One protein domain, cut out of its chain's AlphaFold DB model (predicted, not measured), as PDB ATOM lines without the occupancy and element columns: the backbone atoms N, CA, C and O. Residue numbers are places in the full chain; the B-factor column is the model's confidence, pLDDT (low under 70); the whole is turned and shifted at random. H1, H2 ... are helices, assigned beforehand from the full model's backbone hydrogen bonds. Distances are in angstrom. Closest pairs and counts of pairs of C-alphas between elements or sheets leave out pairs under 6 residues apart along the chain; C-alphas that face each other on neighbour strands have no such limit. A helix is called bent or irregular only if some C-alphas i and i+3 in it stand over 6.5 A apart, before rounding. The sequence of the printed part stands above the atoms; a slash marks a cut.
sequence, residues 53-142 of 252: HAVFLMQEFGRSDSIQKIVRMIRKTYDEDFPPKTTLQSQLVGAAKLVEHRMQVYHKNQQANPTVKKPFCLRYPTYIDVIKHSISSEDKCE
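What this domain is: This is residues 53 to 142 of the 252 residues of an uncharacterized protein of Puccinia triticina (isolate 1-1 / race 1 (BBBD)) (UniProt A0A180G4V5). One long helix, H3, runs as a slanting bar; H2 crosses it, and short H1 packs on the same stretch, so that H1, H2 and H3 meet around residues 92 to 100 of H3. After H3 the chain folds back to the small turn H4 and then to H5, which meets H1 at its own first residues and reaches away as an arm, its residues 134 to 140 sticking out together with 141 and 142. The printed part has 90 residues, with five named helices in the order H1, H2, H3, H4, H5 and no named strand; its class is all helix. It is only just compact, close to loose, with a radius of gyration of the C-alphas of 14.6 A and spans of 45 by 33 by 22 A.

How they stand to each other: H3, residues 87 to 112, is the longest helix. H2, residues 67 to 77, touches residues 92 to 100 of H3 alone; they run opposite ways at a steep tilt of 52 degrees, and their closest C-alphas, Val 71 and Ala 96, are 5.2 A apart. H1, residues 53 to 59, is the hub, touching three helices. It touches H3 at residues 92 to 99 alone, opposite ways at a steep tilt of 61 degrees; the closest C-alphas, His 53 and Ala 95, are 5.1 A apart. H1 and H2 touch, about perpendicular at 88 degrees, closest at the C-alphas of Met 58 and Ile 67, 6.5 A apart. H5, residues 127 to 140, touches H1 with residues 127 to 130 alone, closest at the C-alphas of Met 58 and Tyr 127, 5.1 A apart. They run opposite ways at a steep tilt of 68 degrees, only just short of about perpendicular. H4, residues 120 to 123, is close to H1 but not clearly touching, with the C-alphas of Ala 54 and Cys 121 5.7 A apart, and is near H5. H5 is apart from H2 and H3. Every O i to N i+4 pair is within hydrogen-bond range in H1 and H2, against 21 of 22 in H3 and 8 of 10 in H5; H4 is too short for such a pair.

Where its parts are: H3 is 38.0 A from C-alpha 87 at (9.018, -35.098, 16.500) to C-alpha 112 at (-3.964, -51.782, -15.128). H2 is 15.2 A long, H1 10.0 A and H4 5.0 A. H5 is 20.0 A long, ends at C-alpha 140 at (-16.568, -23.602, -6.051) and is irregular, with C-alphas 136 and 139 7.1 A apart.

The domain as a whole: The two C-alphas farthest apart are those of Asp 81 and Asp 139, at 48.1 A. The printed part has no cut and no long link; H4 to H5 is tight. Mean pLDDT of the printed part is 93.9, and no printed residue is under 70.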
ATOM      1  N   HIS A  53      -1.012 -34.665   4.080       96.50
ATOM      2  CA  HIS A  53       0.404 -35.020   4.150       96.50
ATOM      3  C   HIS A  53       1.198 -34.411   2.998       96.50
ATOM      4  O   HIS A  53       2.312 -33.939   3.211       96.50
ATOM      5  N   ALA A  54       0.645 -34.402   1.782       96.56
ATOM      6  CA  ALA A  54       1.332 -33.797   0.647       96.56
ATOM      7  C   ALA A  54       1.491 -32.283   0.828       96.56
ATOM      8  O   ALA A  54       2.582 -31.762   0.613       96.56
ATOM      9  N   VAL A  55       0.434 -31.593   1.267       96.31
ATOM     10  CA  VAL A  55       0.482 -30.142   1.491       96.31
ATOM     11  C   VAL A  55       1.406 -29.789   2.651       96.31
ATOM     12  O   VAL A  55       2.219 -28.881   2.496       96.31
ATOM     13  N   PHE A  56       1.366 -30.546   3.751       96.38
ATOM     14  CA  PHE A  56       2.315 -30.409   4.859       96.38
ATOM     15  C   PHE A  56       3.764 -30.485   4.360       96.38
ATOM     16  O   PHE A  56       4.551 -29.573   4.591       96.38
ATOM     17  N   LEU A  57       4.108 -31.513   3.579       97.00
ATOM     18  CA  LEU A  57       5.452 -31.640   3.008       97.00
ATOM     19  C   LEU A  57       5.814 -30.483   2.069       97.00
ATOM     20  O   LEU A  57       6.953 -30.041   2.059       97.00
ATOM     21  N   MET A  58       4.879 -29.985   1.264       96.69
ATOM     22  CA  MET A  58       5.143 -28.864   0.355       96.69
ATOM     23  C   MET A  58       5.342 -27.529   1.091       96.69
ATOM     24  O   MET A  58       6.043 -26.660   0.577       96.69
ATOM     25  N   GLN A  59       4.737 -27.356   2.270       95.12
ATOM     26  CA  GLN A  59       4.869 -26.157   3.104       95.12
ATOM     27  C   GLN A  59       6.216 -26.080   3.827       95.12
ATOM     28  O   GLN A  59       6.772 -24.992   3.960       95.12
ATOM     29  N   GLU A  60       6.749 -27.226   4.251       94.31
ATOM     30  CA  GLU A  60       8.017 -27.317   4.988       94.31
ATOM     31  C   GLU A  60       9.264 -27.184   4.088       94.31
ATOM     32  O   GLU A  60      10.390 -27.110   4.578       94.31
ATOM     33  N   PHE A  61       9.090 -27.163   2.762       94.12
ATOM     34  CA  PHE A  61      10.174 -27.133   1.773       94.12
ATOM     35  C   PHE A  61      10.027 -25.947   0.805       94.12
ATOM     36  O   PHE A  61       9.157 -25.086   0.946       94.12
ATOM     37  N   GLY A  62      10.918 -25.852  -0.188       87.50
ATOM     38  CA  GLY A  62      10.869 -24.782  -1.176       87.50
ATOM     39  C   GLY A  62       9.540 -24.774  -1.935       87.50
ATOM     40  O   GLY A  62       9.074 -25.804  -2.412       87.50
ATOM     41  N   ARG A  63       8.945 -23.588  -2.123       90.50
ATOM     42  CA  ARG A  63       7.608 -23.442  -2.741       90.50
ATOM     43  C   ARG A  63       7.502 -24.034  -4.156       90.50
ATOM     44  O   ARG A  63       6.405 -24.381  -4.588       90.50
ATOM     45  N   SER A  64       8.631 -24.124  -4.859       93.12
ATOM     46  CA  SER A  64       8.752 -24.673  -6.216       93.12
ATOM     47  C   SER A  64       9.284 -26.110  -6.245       93.12
ATOM     48  O   SER A  64       9.424 -26.683  -7.326       93.12
ATOM     49  N   ASP A  65       9.624 -26.695  -5.094       94.50
ATOM     50  CA  ASP A  65      10.065 -28.082  -5.035       94.50
ATOM     51  C   ASP A  65       8.873 -29.008  -5.267       94.50
ATOM     52  O   ASP A  65       7.818 -28.876  -4.646       94.50
ATOM     53  N   SER A  66       9.036 -29.961  -6.185       97.50
ATOM     54  CA  SER A  66       7.999 -30.955  -6.433       97.50
ATOM     55  C   SER A  66       7.921 -31.955  -5.286       97.50
ATOM     56  O   SER A  66       8.941 -32.343  -4.712       97.50
ATOM     57  N   ILE A  67       6.726 -32.467  -5.008       97.81
ATOM     58  CA  ILE A  67       6.510 -33.480  -3.970       97.81
ATOM     59  C   ILE A  67       7.395 -34.714  -4.166       97.81
ATOM     60  O   ILE A  67       7.917 -35.271  -3.207       97.81
ATOM     61  N   GLN A  68       7.650 -35.098  -5.420       97.44
ATOM     62  CA  GLN A  68       8.548 -36.200  -5.760       97.44
ATOM     63  C   GLN A  68       9.995 -35.903  -5.351       97.44
ATOM     64  O   GLN A  68      10.691 -36.788  -4.849       97.44
ATOM     65  N   LYS A  69      10.459 -34.663  -5.555       97.62
ATOM     66  CA  LYS A  69      11.779 -34.216  -5.103       97.62
ATOM     67  C   LYS A  69      11.837 -34.194  -3.576       97.62
ATOM     68  O   LYS A  69      12.795 -34.722  -3.023       97.62
ATOM     69  N   ILE A  70      10.816 -33.654  -2.910       98.00
ATOM     70  CA  ILE A  70      10.733 -33.568  -1.442       98.00
ATOM     71  C   ILE A  70      10.804 -34.958  -0.806       98.00
ATOM     72  O   ILE A  70      11.684 -35.214   0.014       98.00
ATOM     73  N   VAL A  71       9.957 -35.889  -1.251       97.81
ATOM     74  CA  VAL A  71       9.958 -37.281  -0.778       97.81
ATOM     75  C   VAL A  71      11.332 -37.927  -0.974       97.81
ATOM     76  O   VAL A  71      11.856 -38.554  -0.055       97.81
ATOM     77  N   ARG A  72      11.964 -37.729  -2.139       97.50
ATOM     78  CA  ARG A  72      13.311 -38.253  -2.414       97.50
ATOM     79  C   ARG A  72      14.366 -37.667  -1.475       97.50
ATOM     80  O   ARG A  72      15.239 -38.405  -1.030       97.50
ATOM     81  N   MET A  73      14.306 -36.366  -1.191       97.12
ATOM     82  CA  MET A  73      15.227 -35.713  -0.258       97.12
ATOM     83  C   MET A  73      15.071 -36.296   1.145       97.12
ATOM     84  O   MET A  73      16.057 -36.748   1.710       97.12
ATOM     85  N   ILE A  74      13.840 -36.392   1.656       96.75
ATOM     86  CA  ILE A  74      13.560 -36.950   2.989       96.75
ATOM     87  C   ILE A  74      14.080 -38.386   3.099       96.75
ATOM     88  O   ILE A  74      14.765 -38.706   4.065       96.75
ATOM     89  N   ARG A  75      13.831 -39.232   2.091       94.38
ATOM     90  CA  ARG A  75      14.335 -40.616   2.066       94.38
ATOM     91  C   ARG A  75      15.855 -40.724   2.024       94.38
ATOM     92  O   ARG A  75      16.391 -41.714   2.498       94.38
ATOM     93  N   LYS A  76      16.534 -39.760   1.402       94.88
ATOM     94  CA  LYS A  76      18.001 -39.729   1.339       94.88
ATOM     95  C   LYS A  76      18.614 -39.179   2.628       94.88
ATOM     96  O   LYS A  76      19.743 -39.519   2.947       94.88
ATOM     97  N   THR A  77      17.910 -38.285   3.317       95.25
ATOM     98  CA  THR A  77      18.381 -37.659   4.556       95.25
ATOM     99  C   THR A  77      18.160 -38.548   5.774       95.25
ATOM    100  O   THR A  77      19.003 -38.543   6.663       95.25
ATOM    101  N   TYR A  78      17.038 -39.268   5.821       94.31
ATOM    102  CA  TYR A  78      16.687 -40.142   6.935       94.31
ATOM    103  C   TYR A  78      16.648 -41.597   6.468       94.31
ATOM    104  O   TYR A  78      15.678 -42.033   5.842       94.31
ATOM    105  N   ASP A  79      17.708 -42.326   6.790       90.38
ATOM    106  CA  ASP A  79      17.854 -43.764   6.592       90.38
ATOM    107  C   ASP A  79      18.067 -44.469   7.946       90.38
ATOM    108  O   ASP A  79      17.867 -43.874   9.007       90.38
ATOM    109  N   GLU A  80      18.402 -45.761   7.914       87.62
ATOM    110  CA  GLU A  80      18.649 -46.552   9.127       87.62
ATOM    111  C   GLU A  80      19.867 -46.039   9.917       87.62
ATOM    112  O   GLU A  80      19.886 -46.127  11.144       87.62
ATOM    113  N   ASP A  81      20.852 -45.452   9.229       90.69
ATOM    114  CA  ASP A  81      22.069 -44.911   9.841       90.69
ATOM    115  C   ASP A  81      21.823 -43.513  10.443       90.69
ATOM    116  O   ASP A  81      22.440 -43.126  11.442       90.69
ATOM    117  N   PHE A  82      20.877 -42.760   9.874       92.50
ATOM    118  CA  PHE A  82      20.505 -41.409  10.286       92.50
ATOM    119  C   PHE A  82      18.995 -41.290  10.572       92.50
ATOM    120  O   PHE A  82      18.272 -40.592   9.853       92.50
ATOM    121  N   PRO A  83      18.489 -41.904  11.660       93.69
ATOM    122  CA  PRO A  83      17.068 -41.865  11.982       93.69
ATOM    123  C   PRO A  83      16.602 -40.456  12.395       93.69
ATOM    124  O   PRO A  83      17.397 -39.650  12.901       93.69
ATOM    125  N   PRO A  84      15.301 -40.139  12.237       94.62
ATOM    126  CA  PRO A  84      14.740 -38.881  12.713       94.62
ATOM    127  C   PRO A  84      14.891 -38.763  14.237       94.62
ATOM    128  O   PRO A  84      14.543 -39.674  14.987       94.62
ATOM    129  N   LYS A  85      15.407 -37.623  14.701       94.44
ATOM    130  CA  LYS A  85      15.720 -37.350  16.115       94.44
ATOM    131  C   LYS A  85      14.673 -36.489  16.810       94.44
ATOM    132  O   LYS A  85      14.604 -36.487  18.034       94.44
ATOM    133  N   THR A  86      13.881 -35.733  16.054       95.25
ATOM    134  CA  THR A  86      12.839 -34.854  16.600       95.25
ATOM    135  C   THR A  86      11.452 -35.277  16.135       95.25
ATOM    136  O   THR A  86      11.298 -35.928  15.102       95.25
ATOM    137  N   THR A  87      10.420 -34.856  16.869       94.38
ATOM    138  CA  THR A  87       9.018 -35.098  16.500       94.38
ATOM    139  C   THR A  87       8.707 -34.613  15.085       94.38
ATOM    140  O   THR A  87       8.095 -35.348  14.316       94.38
ATOM    141  N   LEU A  88       9.183 -33.419  14.717       92.75
ATOM    142  CA  LEU A  88       8.986 -32.864  13.377       92.75
ATOM    143  C   LEU A  88       9.649 -33.737  12.305       92.75
ATOM    144  O   LEU A  88       9.035 -34.039  11.288       92.75
ATOM    145  N   GLN A  89      10.878 -34.201  12.541       93.88
ATOM    146  CA  GLN A  89      11.568 -35.092  11.604       93.88
ATOM    147  C   GLN A  89      10.812 -36.415  11.429       93.88
ATOM    148  O   GLN A  89      10.637 -36.881  10.305       93.88
ATOM    149  N   SER A  90      10.288 -36.984  12.517       94.62
ATOM    150  CA  SER A  90       9.458 -38.190  12.463       94.62
ATOM    151  C   SER A  90       8.158 -37.965  11.686       94.62
ATOM    152  O   SER A  90       7.762 -38.822  10.896       94.62
ATOM    153  N   GLN A  91       7.518 -36.804  11.853       95.56
ATOM    154  CA  GLN A  91       6.329 -36.417  11.086       95.56
ATOM    155  C   GLN A  91       6.639 -36.273   9.592       95.56
ATOM    156  O   GLN A  91       5.896 -36.807   8.771       95.56
ATOM    157  N   LEU A  92       7.753 -35.627   9.231       95.81
ATOM    158  CA  LEU A  92       8.208 -35.501   7.843       95.81
ATOM    159  C   LEU A  92       8.446 -36.873   7.201       95.81
ATOM    160  O   LEU A  92       7.958 -37.138   6.103       95.81
ATOM    161  N   VAL A  93       9.150 -37.770   7.897       97.00
ATOM    162  CA  VAL A  93       9.411 -39.136   7.415       97.00
ATOM    163  C   VAL A  93       8.109 -39.928   7.265       97.00
ATOM    164  O   VAL A  93       7.908 -40.591   6.248       97.00
ATOM    165  N   GLY A  94       7.203 -39.847   8.245       96.56
ATOM    166  CA  GLY A  94       5.900 -40.514   8.195       96.56
ATOM    167  C   GLY A  94       5.035 -40.022   7.033       96.56
ATOM    168  O   GLY A  94       4.545 -40.828   6.239       96.56
ATOM    169  N   ALA A  95       4.917 -38.703   6.879       96.88
ATOM    170  CA  ALA A  95       4.193 -38.080   5.778       96.88
ATOM    171  C   ALA A  95       4.782 -38.485   4.419       96.88
ATOM    172  O   ALA A  95       4.039 -38.875   3.516       96.88
ATOM    173  N   ALA A  96       6.113 -38.467   4.279       97.88
ATOM    174  CA  ALA A  96       6.790 -38.842   3.040       97.88
ATOM    175  C   ALA A  96       6.517 -40.298   2.653       97.88
ATOM    176  O   ALA A  96       6.218 -40.562   1.491       97.88
ATOM    177  N   LYS A  97       6.543 -41.229   3.618       96.88
ATOM    178  CA  LYS A  97       6.201 -42.643   3.387       96.88
ATOM    179  C   LYS A  97       4.766 -42.808   2.881       96.88
ATOM    180  O   LYS A  97       4.538 -43.545   1.923       96.88
ATOM    181  N   LEU A  98       3.801 -42.112   3.486       96.88
ATOM    182  CA  LEU A  98       2.389 -42.194   3.089       96.88
ATOM    183  C   LEU A  98       2.141 -41.610   1.692       96.88
ATOM    184  O   LEU A  98       1.449 -42.224   0.878       96.88
ATOM    185  N   VAL A  99       2.734 -40.452   1.393       97.06
ATOM    186  CA  VAL A  99       2.624 -39.819   0.071       97.06
ATOM    187  C   VAL A  99       3.319 -40.668  -0.993       97.06
ATOM    188  O   VAL A  99       2.763 -40.877  -2.071       97.06
ATOM    189  N   GLU A 100       4.495 -41.219  -0.692       96.94
ATOM    190  CA  GLU A 100       5.202 -42.130  -1.588       96.94
ATOM    191  C   GLU A 100       4.384 -43.375  -1.911       96.94
ATOM    192  O   GLU A 100       4.215 -43.713  -3.085       96.94
ATOM    193  N   HIS A 101       3.829 -44.019  -0.886       96.00
ATOM    194  CA  HIS A 101       2.964 -45.173  -1.063       96.00
ATOM    195  C   HIS A 101       1.787 -44.844  -1.991       96.00
ATOM    196  O   HIS A 101       1.511 -45.590  -2.929       96.00
ATOM    197  N   ARG A 102       1.141 -43.686  -1.803       94.81
ATOM    198  CA  ARG A 102       0.028 -43.239  -2.654       94.81
ATOM    199  C   ARG A 102       0.452 -43.034  -4.109       94.81
ATOM    200  O   ARG A 102      -0.256 -43.473  -5.016       94.81
ATOM    201  N   MET A 103       1.617 -42.425  -4.346       95.69
ATOM    202  CA  MET A 103       2.180 -42.278  -5.695       95.69
ATOM    203  C   MET A 103       2.445 -43.645  -6.341       95.69
ATOM    204  O   MET A 103       2.073 -43.866  -7.492       95.69
ATOM    205  N   GLN A 104       3.039 -44.583  -5.601       95.19
ATOM    206  CA  GLN A 104       3.329 -45.935  -6.087       95.19
ATOM    207  C   GLN A 104       2.052 -46.719  -6.416       95.19
ATOM    208  O   GLN A 104       1.968 -47.330  -7.482       95.19
ATOM    209  N   VAL A 105       1.043 -46.669  -5.539       93.94
ATOM    210  CA  VAL A 105      -0.268 -47.299  -5.761       93.94
ATOM    211  C   VAL A 105      -0.924 -46.739  -7.019       93.94
ATOM    212  O   VAL A 105      -1.393 -47.512  -7.853       93.94
ATOM    213  N   TYR A 106      -0.903 -45.416  -7.204       94.81
ATOM    214  CA  TYR A 106      -1.404 -44.794  -8.426       94.81
ATOM    215  C   TYR A 106      -0.666 -45.307  -9.668       94.81
ATOM    216  O   TYR A 106      -1.316 -45.757 -10.604       94.81
ATOM    217  N   HIS A 107       0.670 -45.304  -9.676       93.81
ATOM    218  CA  HIS A 107       1.446 -45.761 -10.833       93.81
ATOM    219  C   HIS A 107       1.197 -47.235 -11.175       93.81
ATOM    220  O   HIS A 107       1.061 -47.574 -12.350       93.81
ATOM    221  N   LYS A 108       1.074 -48.103 -10.165       92.62
ATOM    222  CA  LYS A 108       0.723 -49.517 -10.357       92.62
ATOM    223  C   LYS A 108      -0.679 -49.671 -10.949       92.62
ATOM    224  O   LYS A 108      -0.874 -50.425 -11.897       92.62
ATOM    225  N   ASN A 109      -1.651 -48.933 -10.415       92.06
ATOM    226  CA  ASN A 109      -3.038 -49.008 -10.869       92.06
ATOM    227  C   ASN A 109      -3.240 -48.366 -12.243       92.06
ATOM    228  O   ASN A 109      -4.086 -48.825 -12.997       92.06
ATOM    229  N   GLN A 110      -2.444 -47.356 -12.597       91.69
ATOM    230  CA  GLN A 110      -2.487 -46.699 -13.901       91.69
ATOM    231  C   GLN A 110      -2.125 -47.664 -15.040       91.69
ATOM    232  O   GLN A 110      -2.708 -47.582 -16.118       91.69
ATOM    233  N   GLN A 111      -1.198 -48.596 -14.796       83.69
ATOM    234  CA  GLN A 111      -0.835 -49.632 -15.769       83.69
ATOM    235  C   GLN A 111      -1.991 -50.608 -16.035       83.69
ATOM    236  O   GLN A 111      -2.145 -51.076 -17.157       83.69
ATOM    237  N   ALA A 112      -2.809 -50.894 -15.016       87.81
ATOM    238  CA  ALA A 112      -3.964 -51.782 -15.128       87.81
ATOM    239  C   ALA A 112      -5.244 -51.062 -15.597       87.81
ATOM    240  O   ALA A 112      -6.074 -51.659 -16.275       87.81
ATOM    241  N   ASN A 113      -5.416 -49.785 -15.241       88.81
ATOM    242  CA  ASN A 113      -6.560 -48.960 -15.611       88.81
ATOM    243  C   ASN A 113      -6.121 -47.515 -15.937       88.81
ATOM    244  O   ASN A 113      -5.917 -46.709 -15.020       88.81
ATOM    245  N   PRO A 114      -6.069 -47.139 -17.228       85.81
ATOM    246  CA  PRO A 114      -5.677 -45.795 -17.661       85.81
ATOM    247  C   PRO A 114      -6.606 -44.663 -17.198       85.81
ATOM    248  O   PRO A 114      -6.212 -43.501 -17.249       85.81
ATOM    249  N   THR A 115      -7.829 -44.973 -16.754       89.62
ATOM    250  CA  THR A 115      -8.820 -43.968 -16.320       89.62
ATOM    251  C   THR A 115      -8.743 -43.638 -14.828       89.62
ATOM    252  O   THR A 115      -9.529 -42.830 -14.333       89.62
ATOM    253  N   VAL A 116      -7.808 -44.246 -14.088       90.56
ATOM    254  CA  VAL A 116      -7.685 -44.022 -12.644       90.56
ATOM    255  C   VAL A 116      -7.383 -42.547 -12.343       90.56
ATOM    256  O   VAL A 116      -6.486 -41.941 -12.936       90.56
ATOM    257  N   LYS A 117      -8.144 -41.947 -11.416       91.00
ATOM    258  CA  LYS A 117      -7.969 -40.537 -11.039       91.00
ATOM    259  C   LYS A 117      -6.560 -40.333 -10.482       91.00
ATOM    260  O   LYS A 117      -6.127 -41.030  -9.566       91.00
ATOM    261  N   LYS A 118      -5.861 -39.335 -11.022       93.88
ATOM    262  CA  LYS A 118      -4.548 -38.916 -10.535       93.88
ATOM    263  C   LYS A 118      -4.666 -38.333  -9.118       93.88
ATOM    264  O   LYS A 118      -5.506 -37.448  -8.923       93.88
ATOM    265  N   PRO A 119      -3.850 -38.778  -8.143       95.06
ATOM    266  CA  PRO A 119      -3.924 -38.270  -6.778       95.06
ATOM    267  C   PRO A 119      -3.544 -36.790  -6.730       95.06
ATOM    268  O   PRO A 119      -2.791 -36.299  -7.579       95.06
ATOM    269  N   PHE A 120      -4.054 -36.091  -5.723       96.06
ATOM    270  CA  PHE A 120      -3.898 -34.662  -5.482       96.06
ATOM    271  C   PHE A 120      -2.435 -34.239  -5.567       96.06
ATOM    272  O   PHE A 120      -2.092 -33.364  -6.358       96.06
ATOM    273  N   CYS A 121      -1.555 -34.944  -4.852       95.44
ATOM    274  CA  CYS A 121      -0.124 -34.658  -4.817       95.44
ATOM    275  C   CYS A 121       0.558 -34.719  -6.196       95.44
ATOM    276  O   CYS A 121       1.569 -34.061  -6.408       95.44
ATOM    277  N   LEU A 122       0.014 -35.470  -7.161       95.88
ATOM    278  CA  LEU A 122       0.548 -35.530  -8.525       95.88
ATOM    279  C   LEU A 122      -0.195 -34.605  -9.507       95.88
ATOM    280  O   LEU A 122       0.308 -34.364 -10.609       95.88
ATOM    281  N   ARG A 123      -1.394 -34.117  -9.162       96.19
ATOM    282  CA  ARG A 123      -2.108 -33.070  -9.916       96.19
ATOM    283  C   ARG A 123      -1.569 -31.680  -9.588       96.19
ATOM    284  O   ARG A 123      -1.390 -30.885 -10.505       96.19
ATOM    285  N   TYR A 124      -1.247 -31.444  -8.319       96.94
ATOM    286  CA  TYR A 124      -0.683 -30.204  -7.793       96.94
ATOM    287  C   TYR A 124       0.678 -30.512  -7.156       96.94
ATOM    288  O   TYR A 124       0.767 -30.706  -5.946       96.94
ATOM    289  N   PRO A 125       1.740 -30.667  -7.969       97.06
ATOM    290  CA  PRO A 125       3.007 -31.218  -7.505       97.06
ATOM    291  C   PRO A 125       3.839 -30.268  -6.644       97.06
ATOM    292  O   PRO A 125       4.750 -30.752  -5.977       97.06
ATOM    293  N   THR A 126       3.577 -28.960  -6.656       97.75
ATOM    294  CA  THR A 126       4.311 -27.961  -5.861       97.75
ATOM    295  C   THR A 126       3.377 -27.162  -4.956       97.75
ATOM    296  O   THR A 126       2.173 -27.074  -5.210       97.75
ATOM    297  N   TYR A 127       3.930 -26.490  -3.940       97.25
ATOM    298  CA  TYR A 127       3.125 -25.616  -3.082       97.25
ATOM    299  C   TYR A 127       2.477 -24.464  -3.864       97.25
ATOM    300  O   TYR A 127       1.366 -24.037  -3.557       97.25
ATOM    301  N   ILE A 128       3.149 -23.968  -4.907       97.19
ATOM    302  CA  ILE A 128       2.589 -22.948  -5.803       97.19
ATOM    303  C   ILE A 128       1.341 -23.477  -6.520       97.19
ATOM    304  O   ILE A 128       0.355 -22.747  -6.629       97.19
ATOM    305  N   ASP A 129       1.363 -24.727  -6.985       97.12
ATOM    306  CA  ASP A 129       0.211 -25.337  -7.655       97.12
ATOM    307  C   ASP A 129      -0.965 -25.508  -6.694       97.12
ATOM    308  O   ASP A 129      -2.101 -25.223  -7.068       97.12
ATOM    309  N   VAL A 130      -0.685 -25.895  -5.443       95.88
ATOM    310  CA  VAL A 130      -1.697 -25.987  -4.382       95.88
ATOM    311  C   VAL A 130      -2.339 -24.627  -4.129       95.88
ATOM    312  O   VAL A 130      -3.558 -24.529  -4.141       95.88
ATOM    313  N   ILE A 131      -1.550 -23.560  -3.973       94.81
ATOM    314  CA  ILE A 131      -2.094 -22.210  -3.749       94.81
ATOM    315  C   ILE A 131      -2.973 -21.767  -4.921       94.81
ATOM    316  O   ILE A 131      -4.082 -21.280  -4.707       94.81
ATOM    317  N   LYS A 132      -2.504 -21.948  -6.161       94.94
ATOM    318  CA  LYS A 132      -3.291 -21.615  -7.359       94.94
ATOM    319  C   LYS A 132      -4.601 -22.397  -7.395       94.94
ATOM    320  O   LYS A 132      -5.644 -21.833  -7.717       94.94
ATOM    321  N   HIS A 133      -4.545 -23.680  -7.053       93.69
ATOM    322  CA  HIS A 133      -5.723 -24.524  -6.981       93.69
ATOM    323  C   HIS A 133      -6.702 -24.060  -5.898       93.69
ATOM    324  O   HIS A 133      -7.892 -23.939  -6.197       93.69
ATOM    325  N   SER A 134      -6.217 -23.729  -4.699       91.88
ATOM    326  CA  SER A 134      -7.040 -23.216  -3.600       91.88
ATOM    327  C   SER A 134      -7.761 -21.927  -3.987       91.88
ATOM    328  O   SER A 134      -8.977 -21.862  -3.847       91.88
ATOM    329  N   ILE A 135      -7.049 -20.956  -4.574       92.31
ATOM    330  CA  ILE A 135      -7.651 -19.705  -5.074       92.31
ATOM    331  C   ILE A 135      -8.730 -20.018  -6.120       92.31
ATOM    332  O   ILE A 135      -9.840 -19.512  -6.055       92.31
ATOM    333  N   SER A 136      -8.442 -20.918  -7.066       91.62
ATOM    334  CA  SER A 136      -9.409 -21.289  -8.111       91.62
ATOM    335  C   SER A 136     -10.638 -22.061  -7.608       91.62
ATOM    336  O   SER A 136     -11.560 -22.310  -8.394       91.62
ATOM    337  N   SER A 137     -10.612 -22.516  -6.353       88.19
ATOM    338  CA  SER A 137     -11.650 -23.345  -5.737       88.19
ATOM    339  C   SER A 137     -12.495 -22.578  -4.722       88.19
ATOM    340  O   SER A 137     -13.522 -23.103  -4.303       88.19
ATOM    341  N   GLU A 138     -12.109 -21.348  -4.369       86.56
ATOM    342  CA  GLU A 138     -12.816 -20.499  -3.401       86.56
ATOM    343  C   GLU A 138     -14.290 -20.298  -3.796       86.56
ATOM    344  O   GLU A 138     -15.193 -20.568  -3.007       86.56
ATOM    345  N   ASP A 139     -14.543 -20.003  -5.072       85.44
ATOM    346  CA  ASP A 139     -15.898 -19.804  -5.610       85.44
ATOM    347  C   ASP A 139     -16.657 -21.114  -5.904       85.44
ATOM    348  O   ASP A 139     -17.799 -21.093  -6.362       85.44
ATOM    349  N   LYS A 140     -16.029 -22.277  -5.686       85.69
ATOM    350  CA  LYS A 140     -16.568 -23.602  -6.051       85.69
ATOM    351  C   LYS A 140     -16.971 -24.432  -4.833       85.69
ATOM    352  O   LYS A 140     -17.017 -25.660  -4.911       85.69
ATOM    353  N   CYS A 141     -17.246 -23.777  -3.708       81.75
ATOM    354  CA  CYS A 141     -17.648 -24.451  -2.481       81.75
ATOM    355  C   CYS A 141     -18.951 -25.248  -2.676       81.75
ATOM    356  O   CYS A 141     -19.969 -24.723  -3.125       81.75
ATOM    357  N   GLU A 142     -18.923 -26.528  -2.305       85.69
ATOM    358  CA  GLU A 142     -20.104 -27.392  -2.279       85.69
ATOM    359  C   GLU A 142     -20.875 -27.173  -0.971       85.69
ATOM    360  O   GLU A 142     -20.302 -27.247   0.118       85.69
TER     361      GLU A 142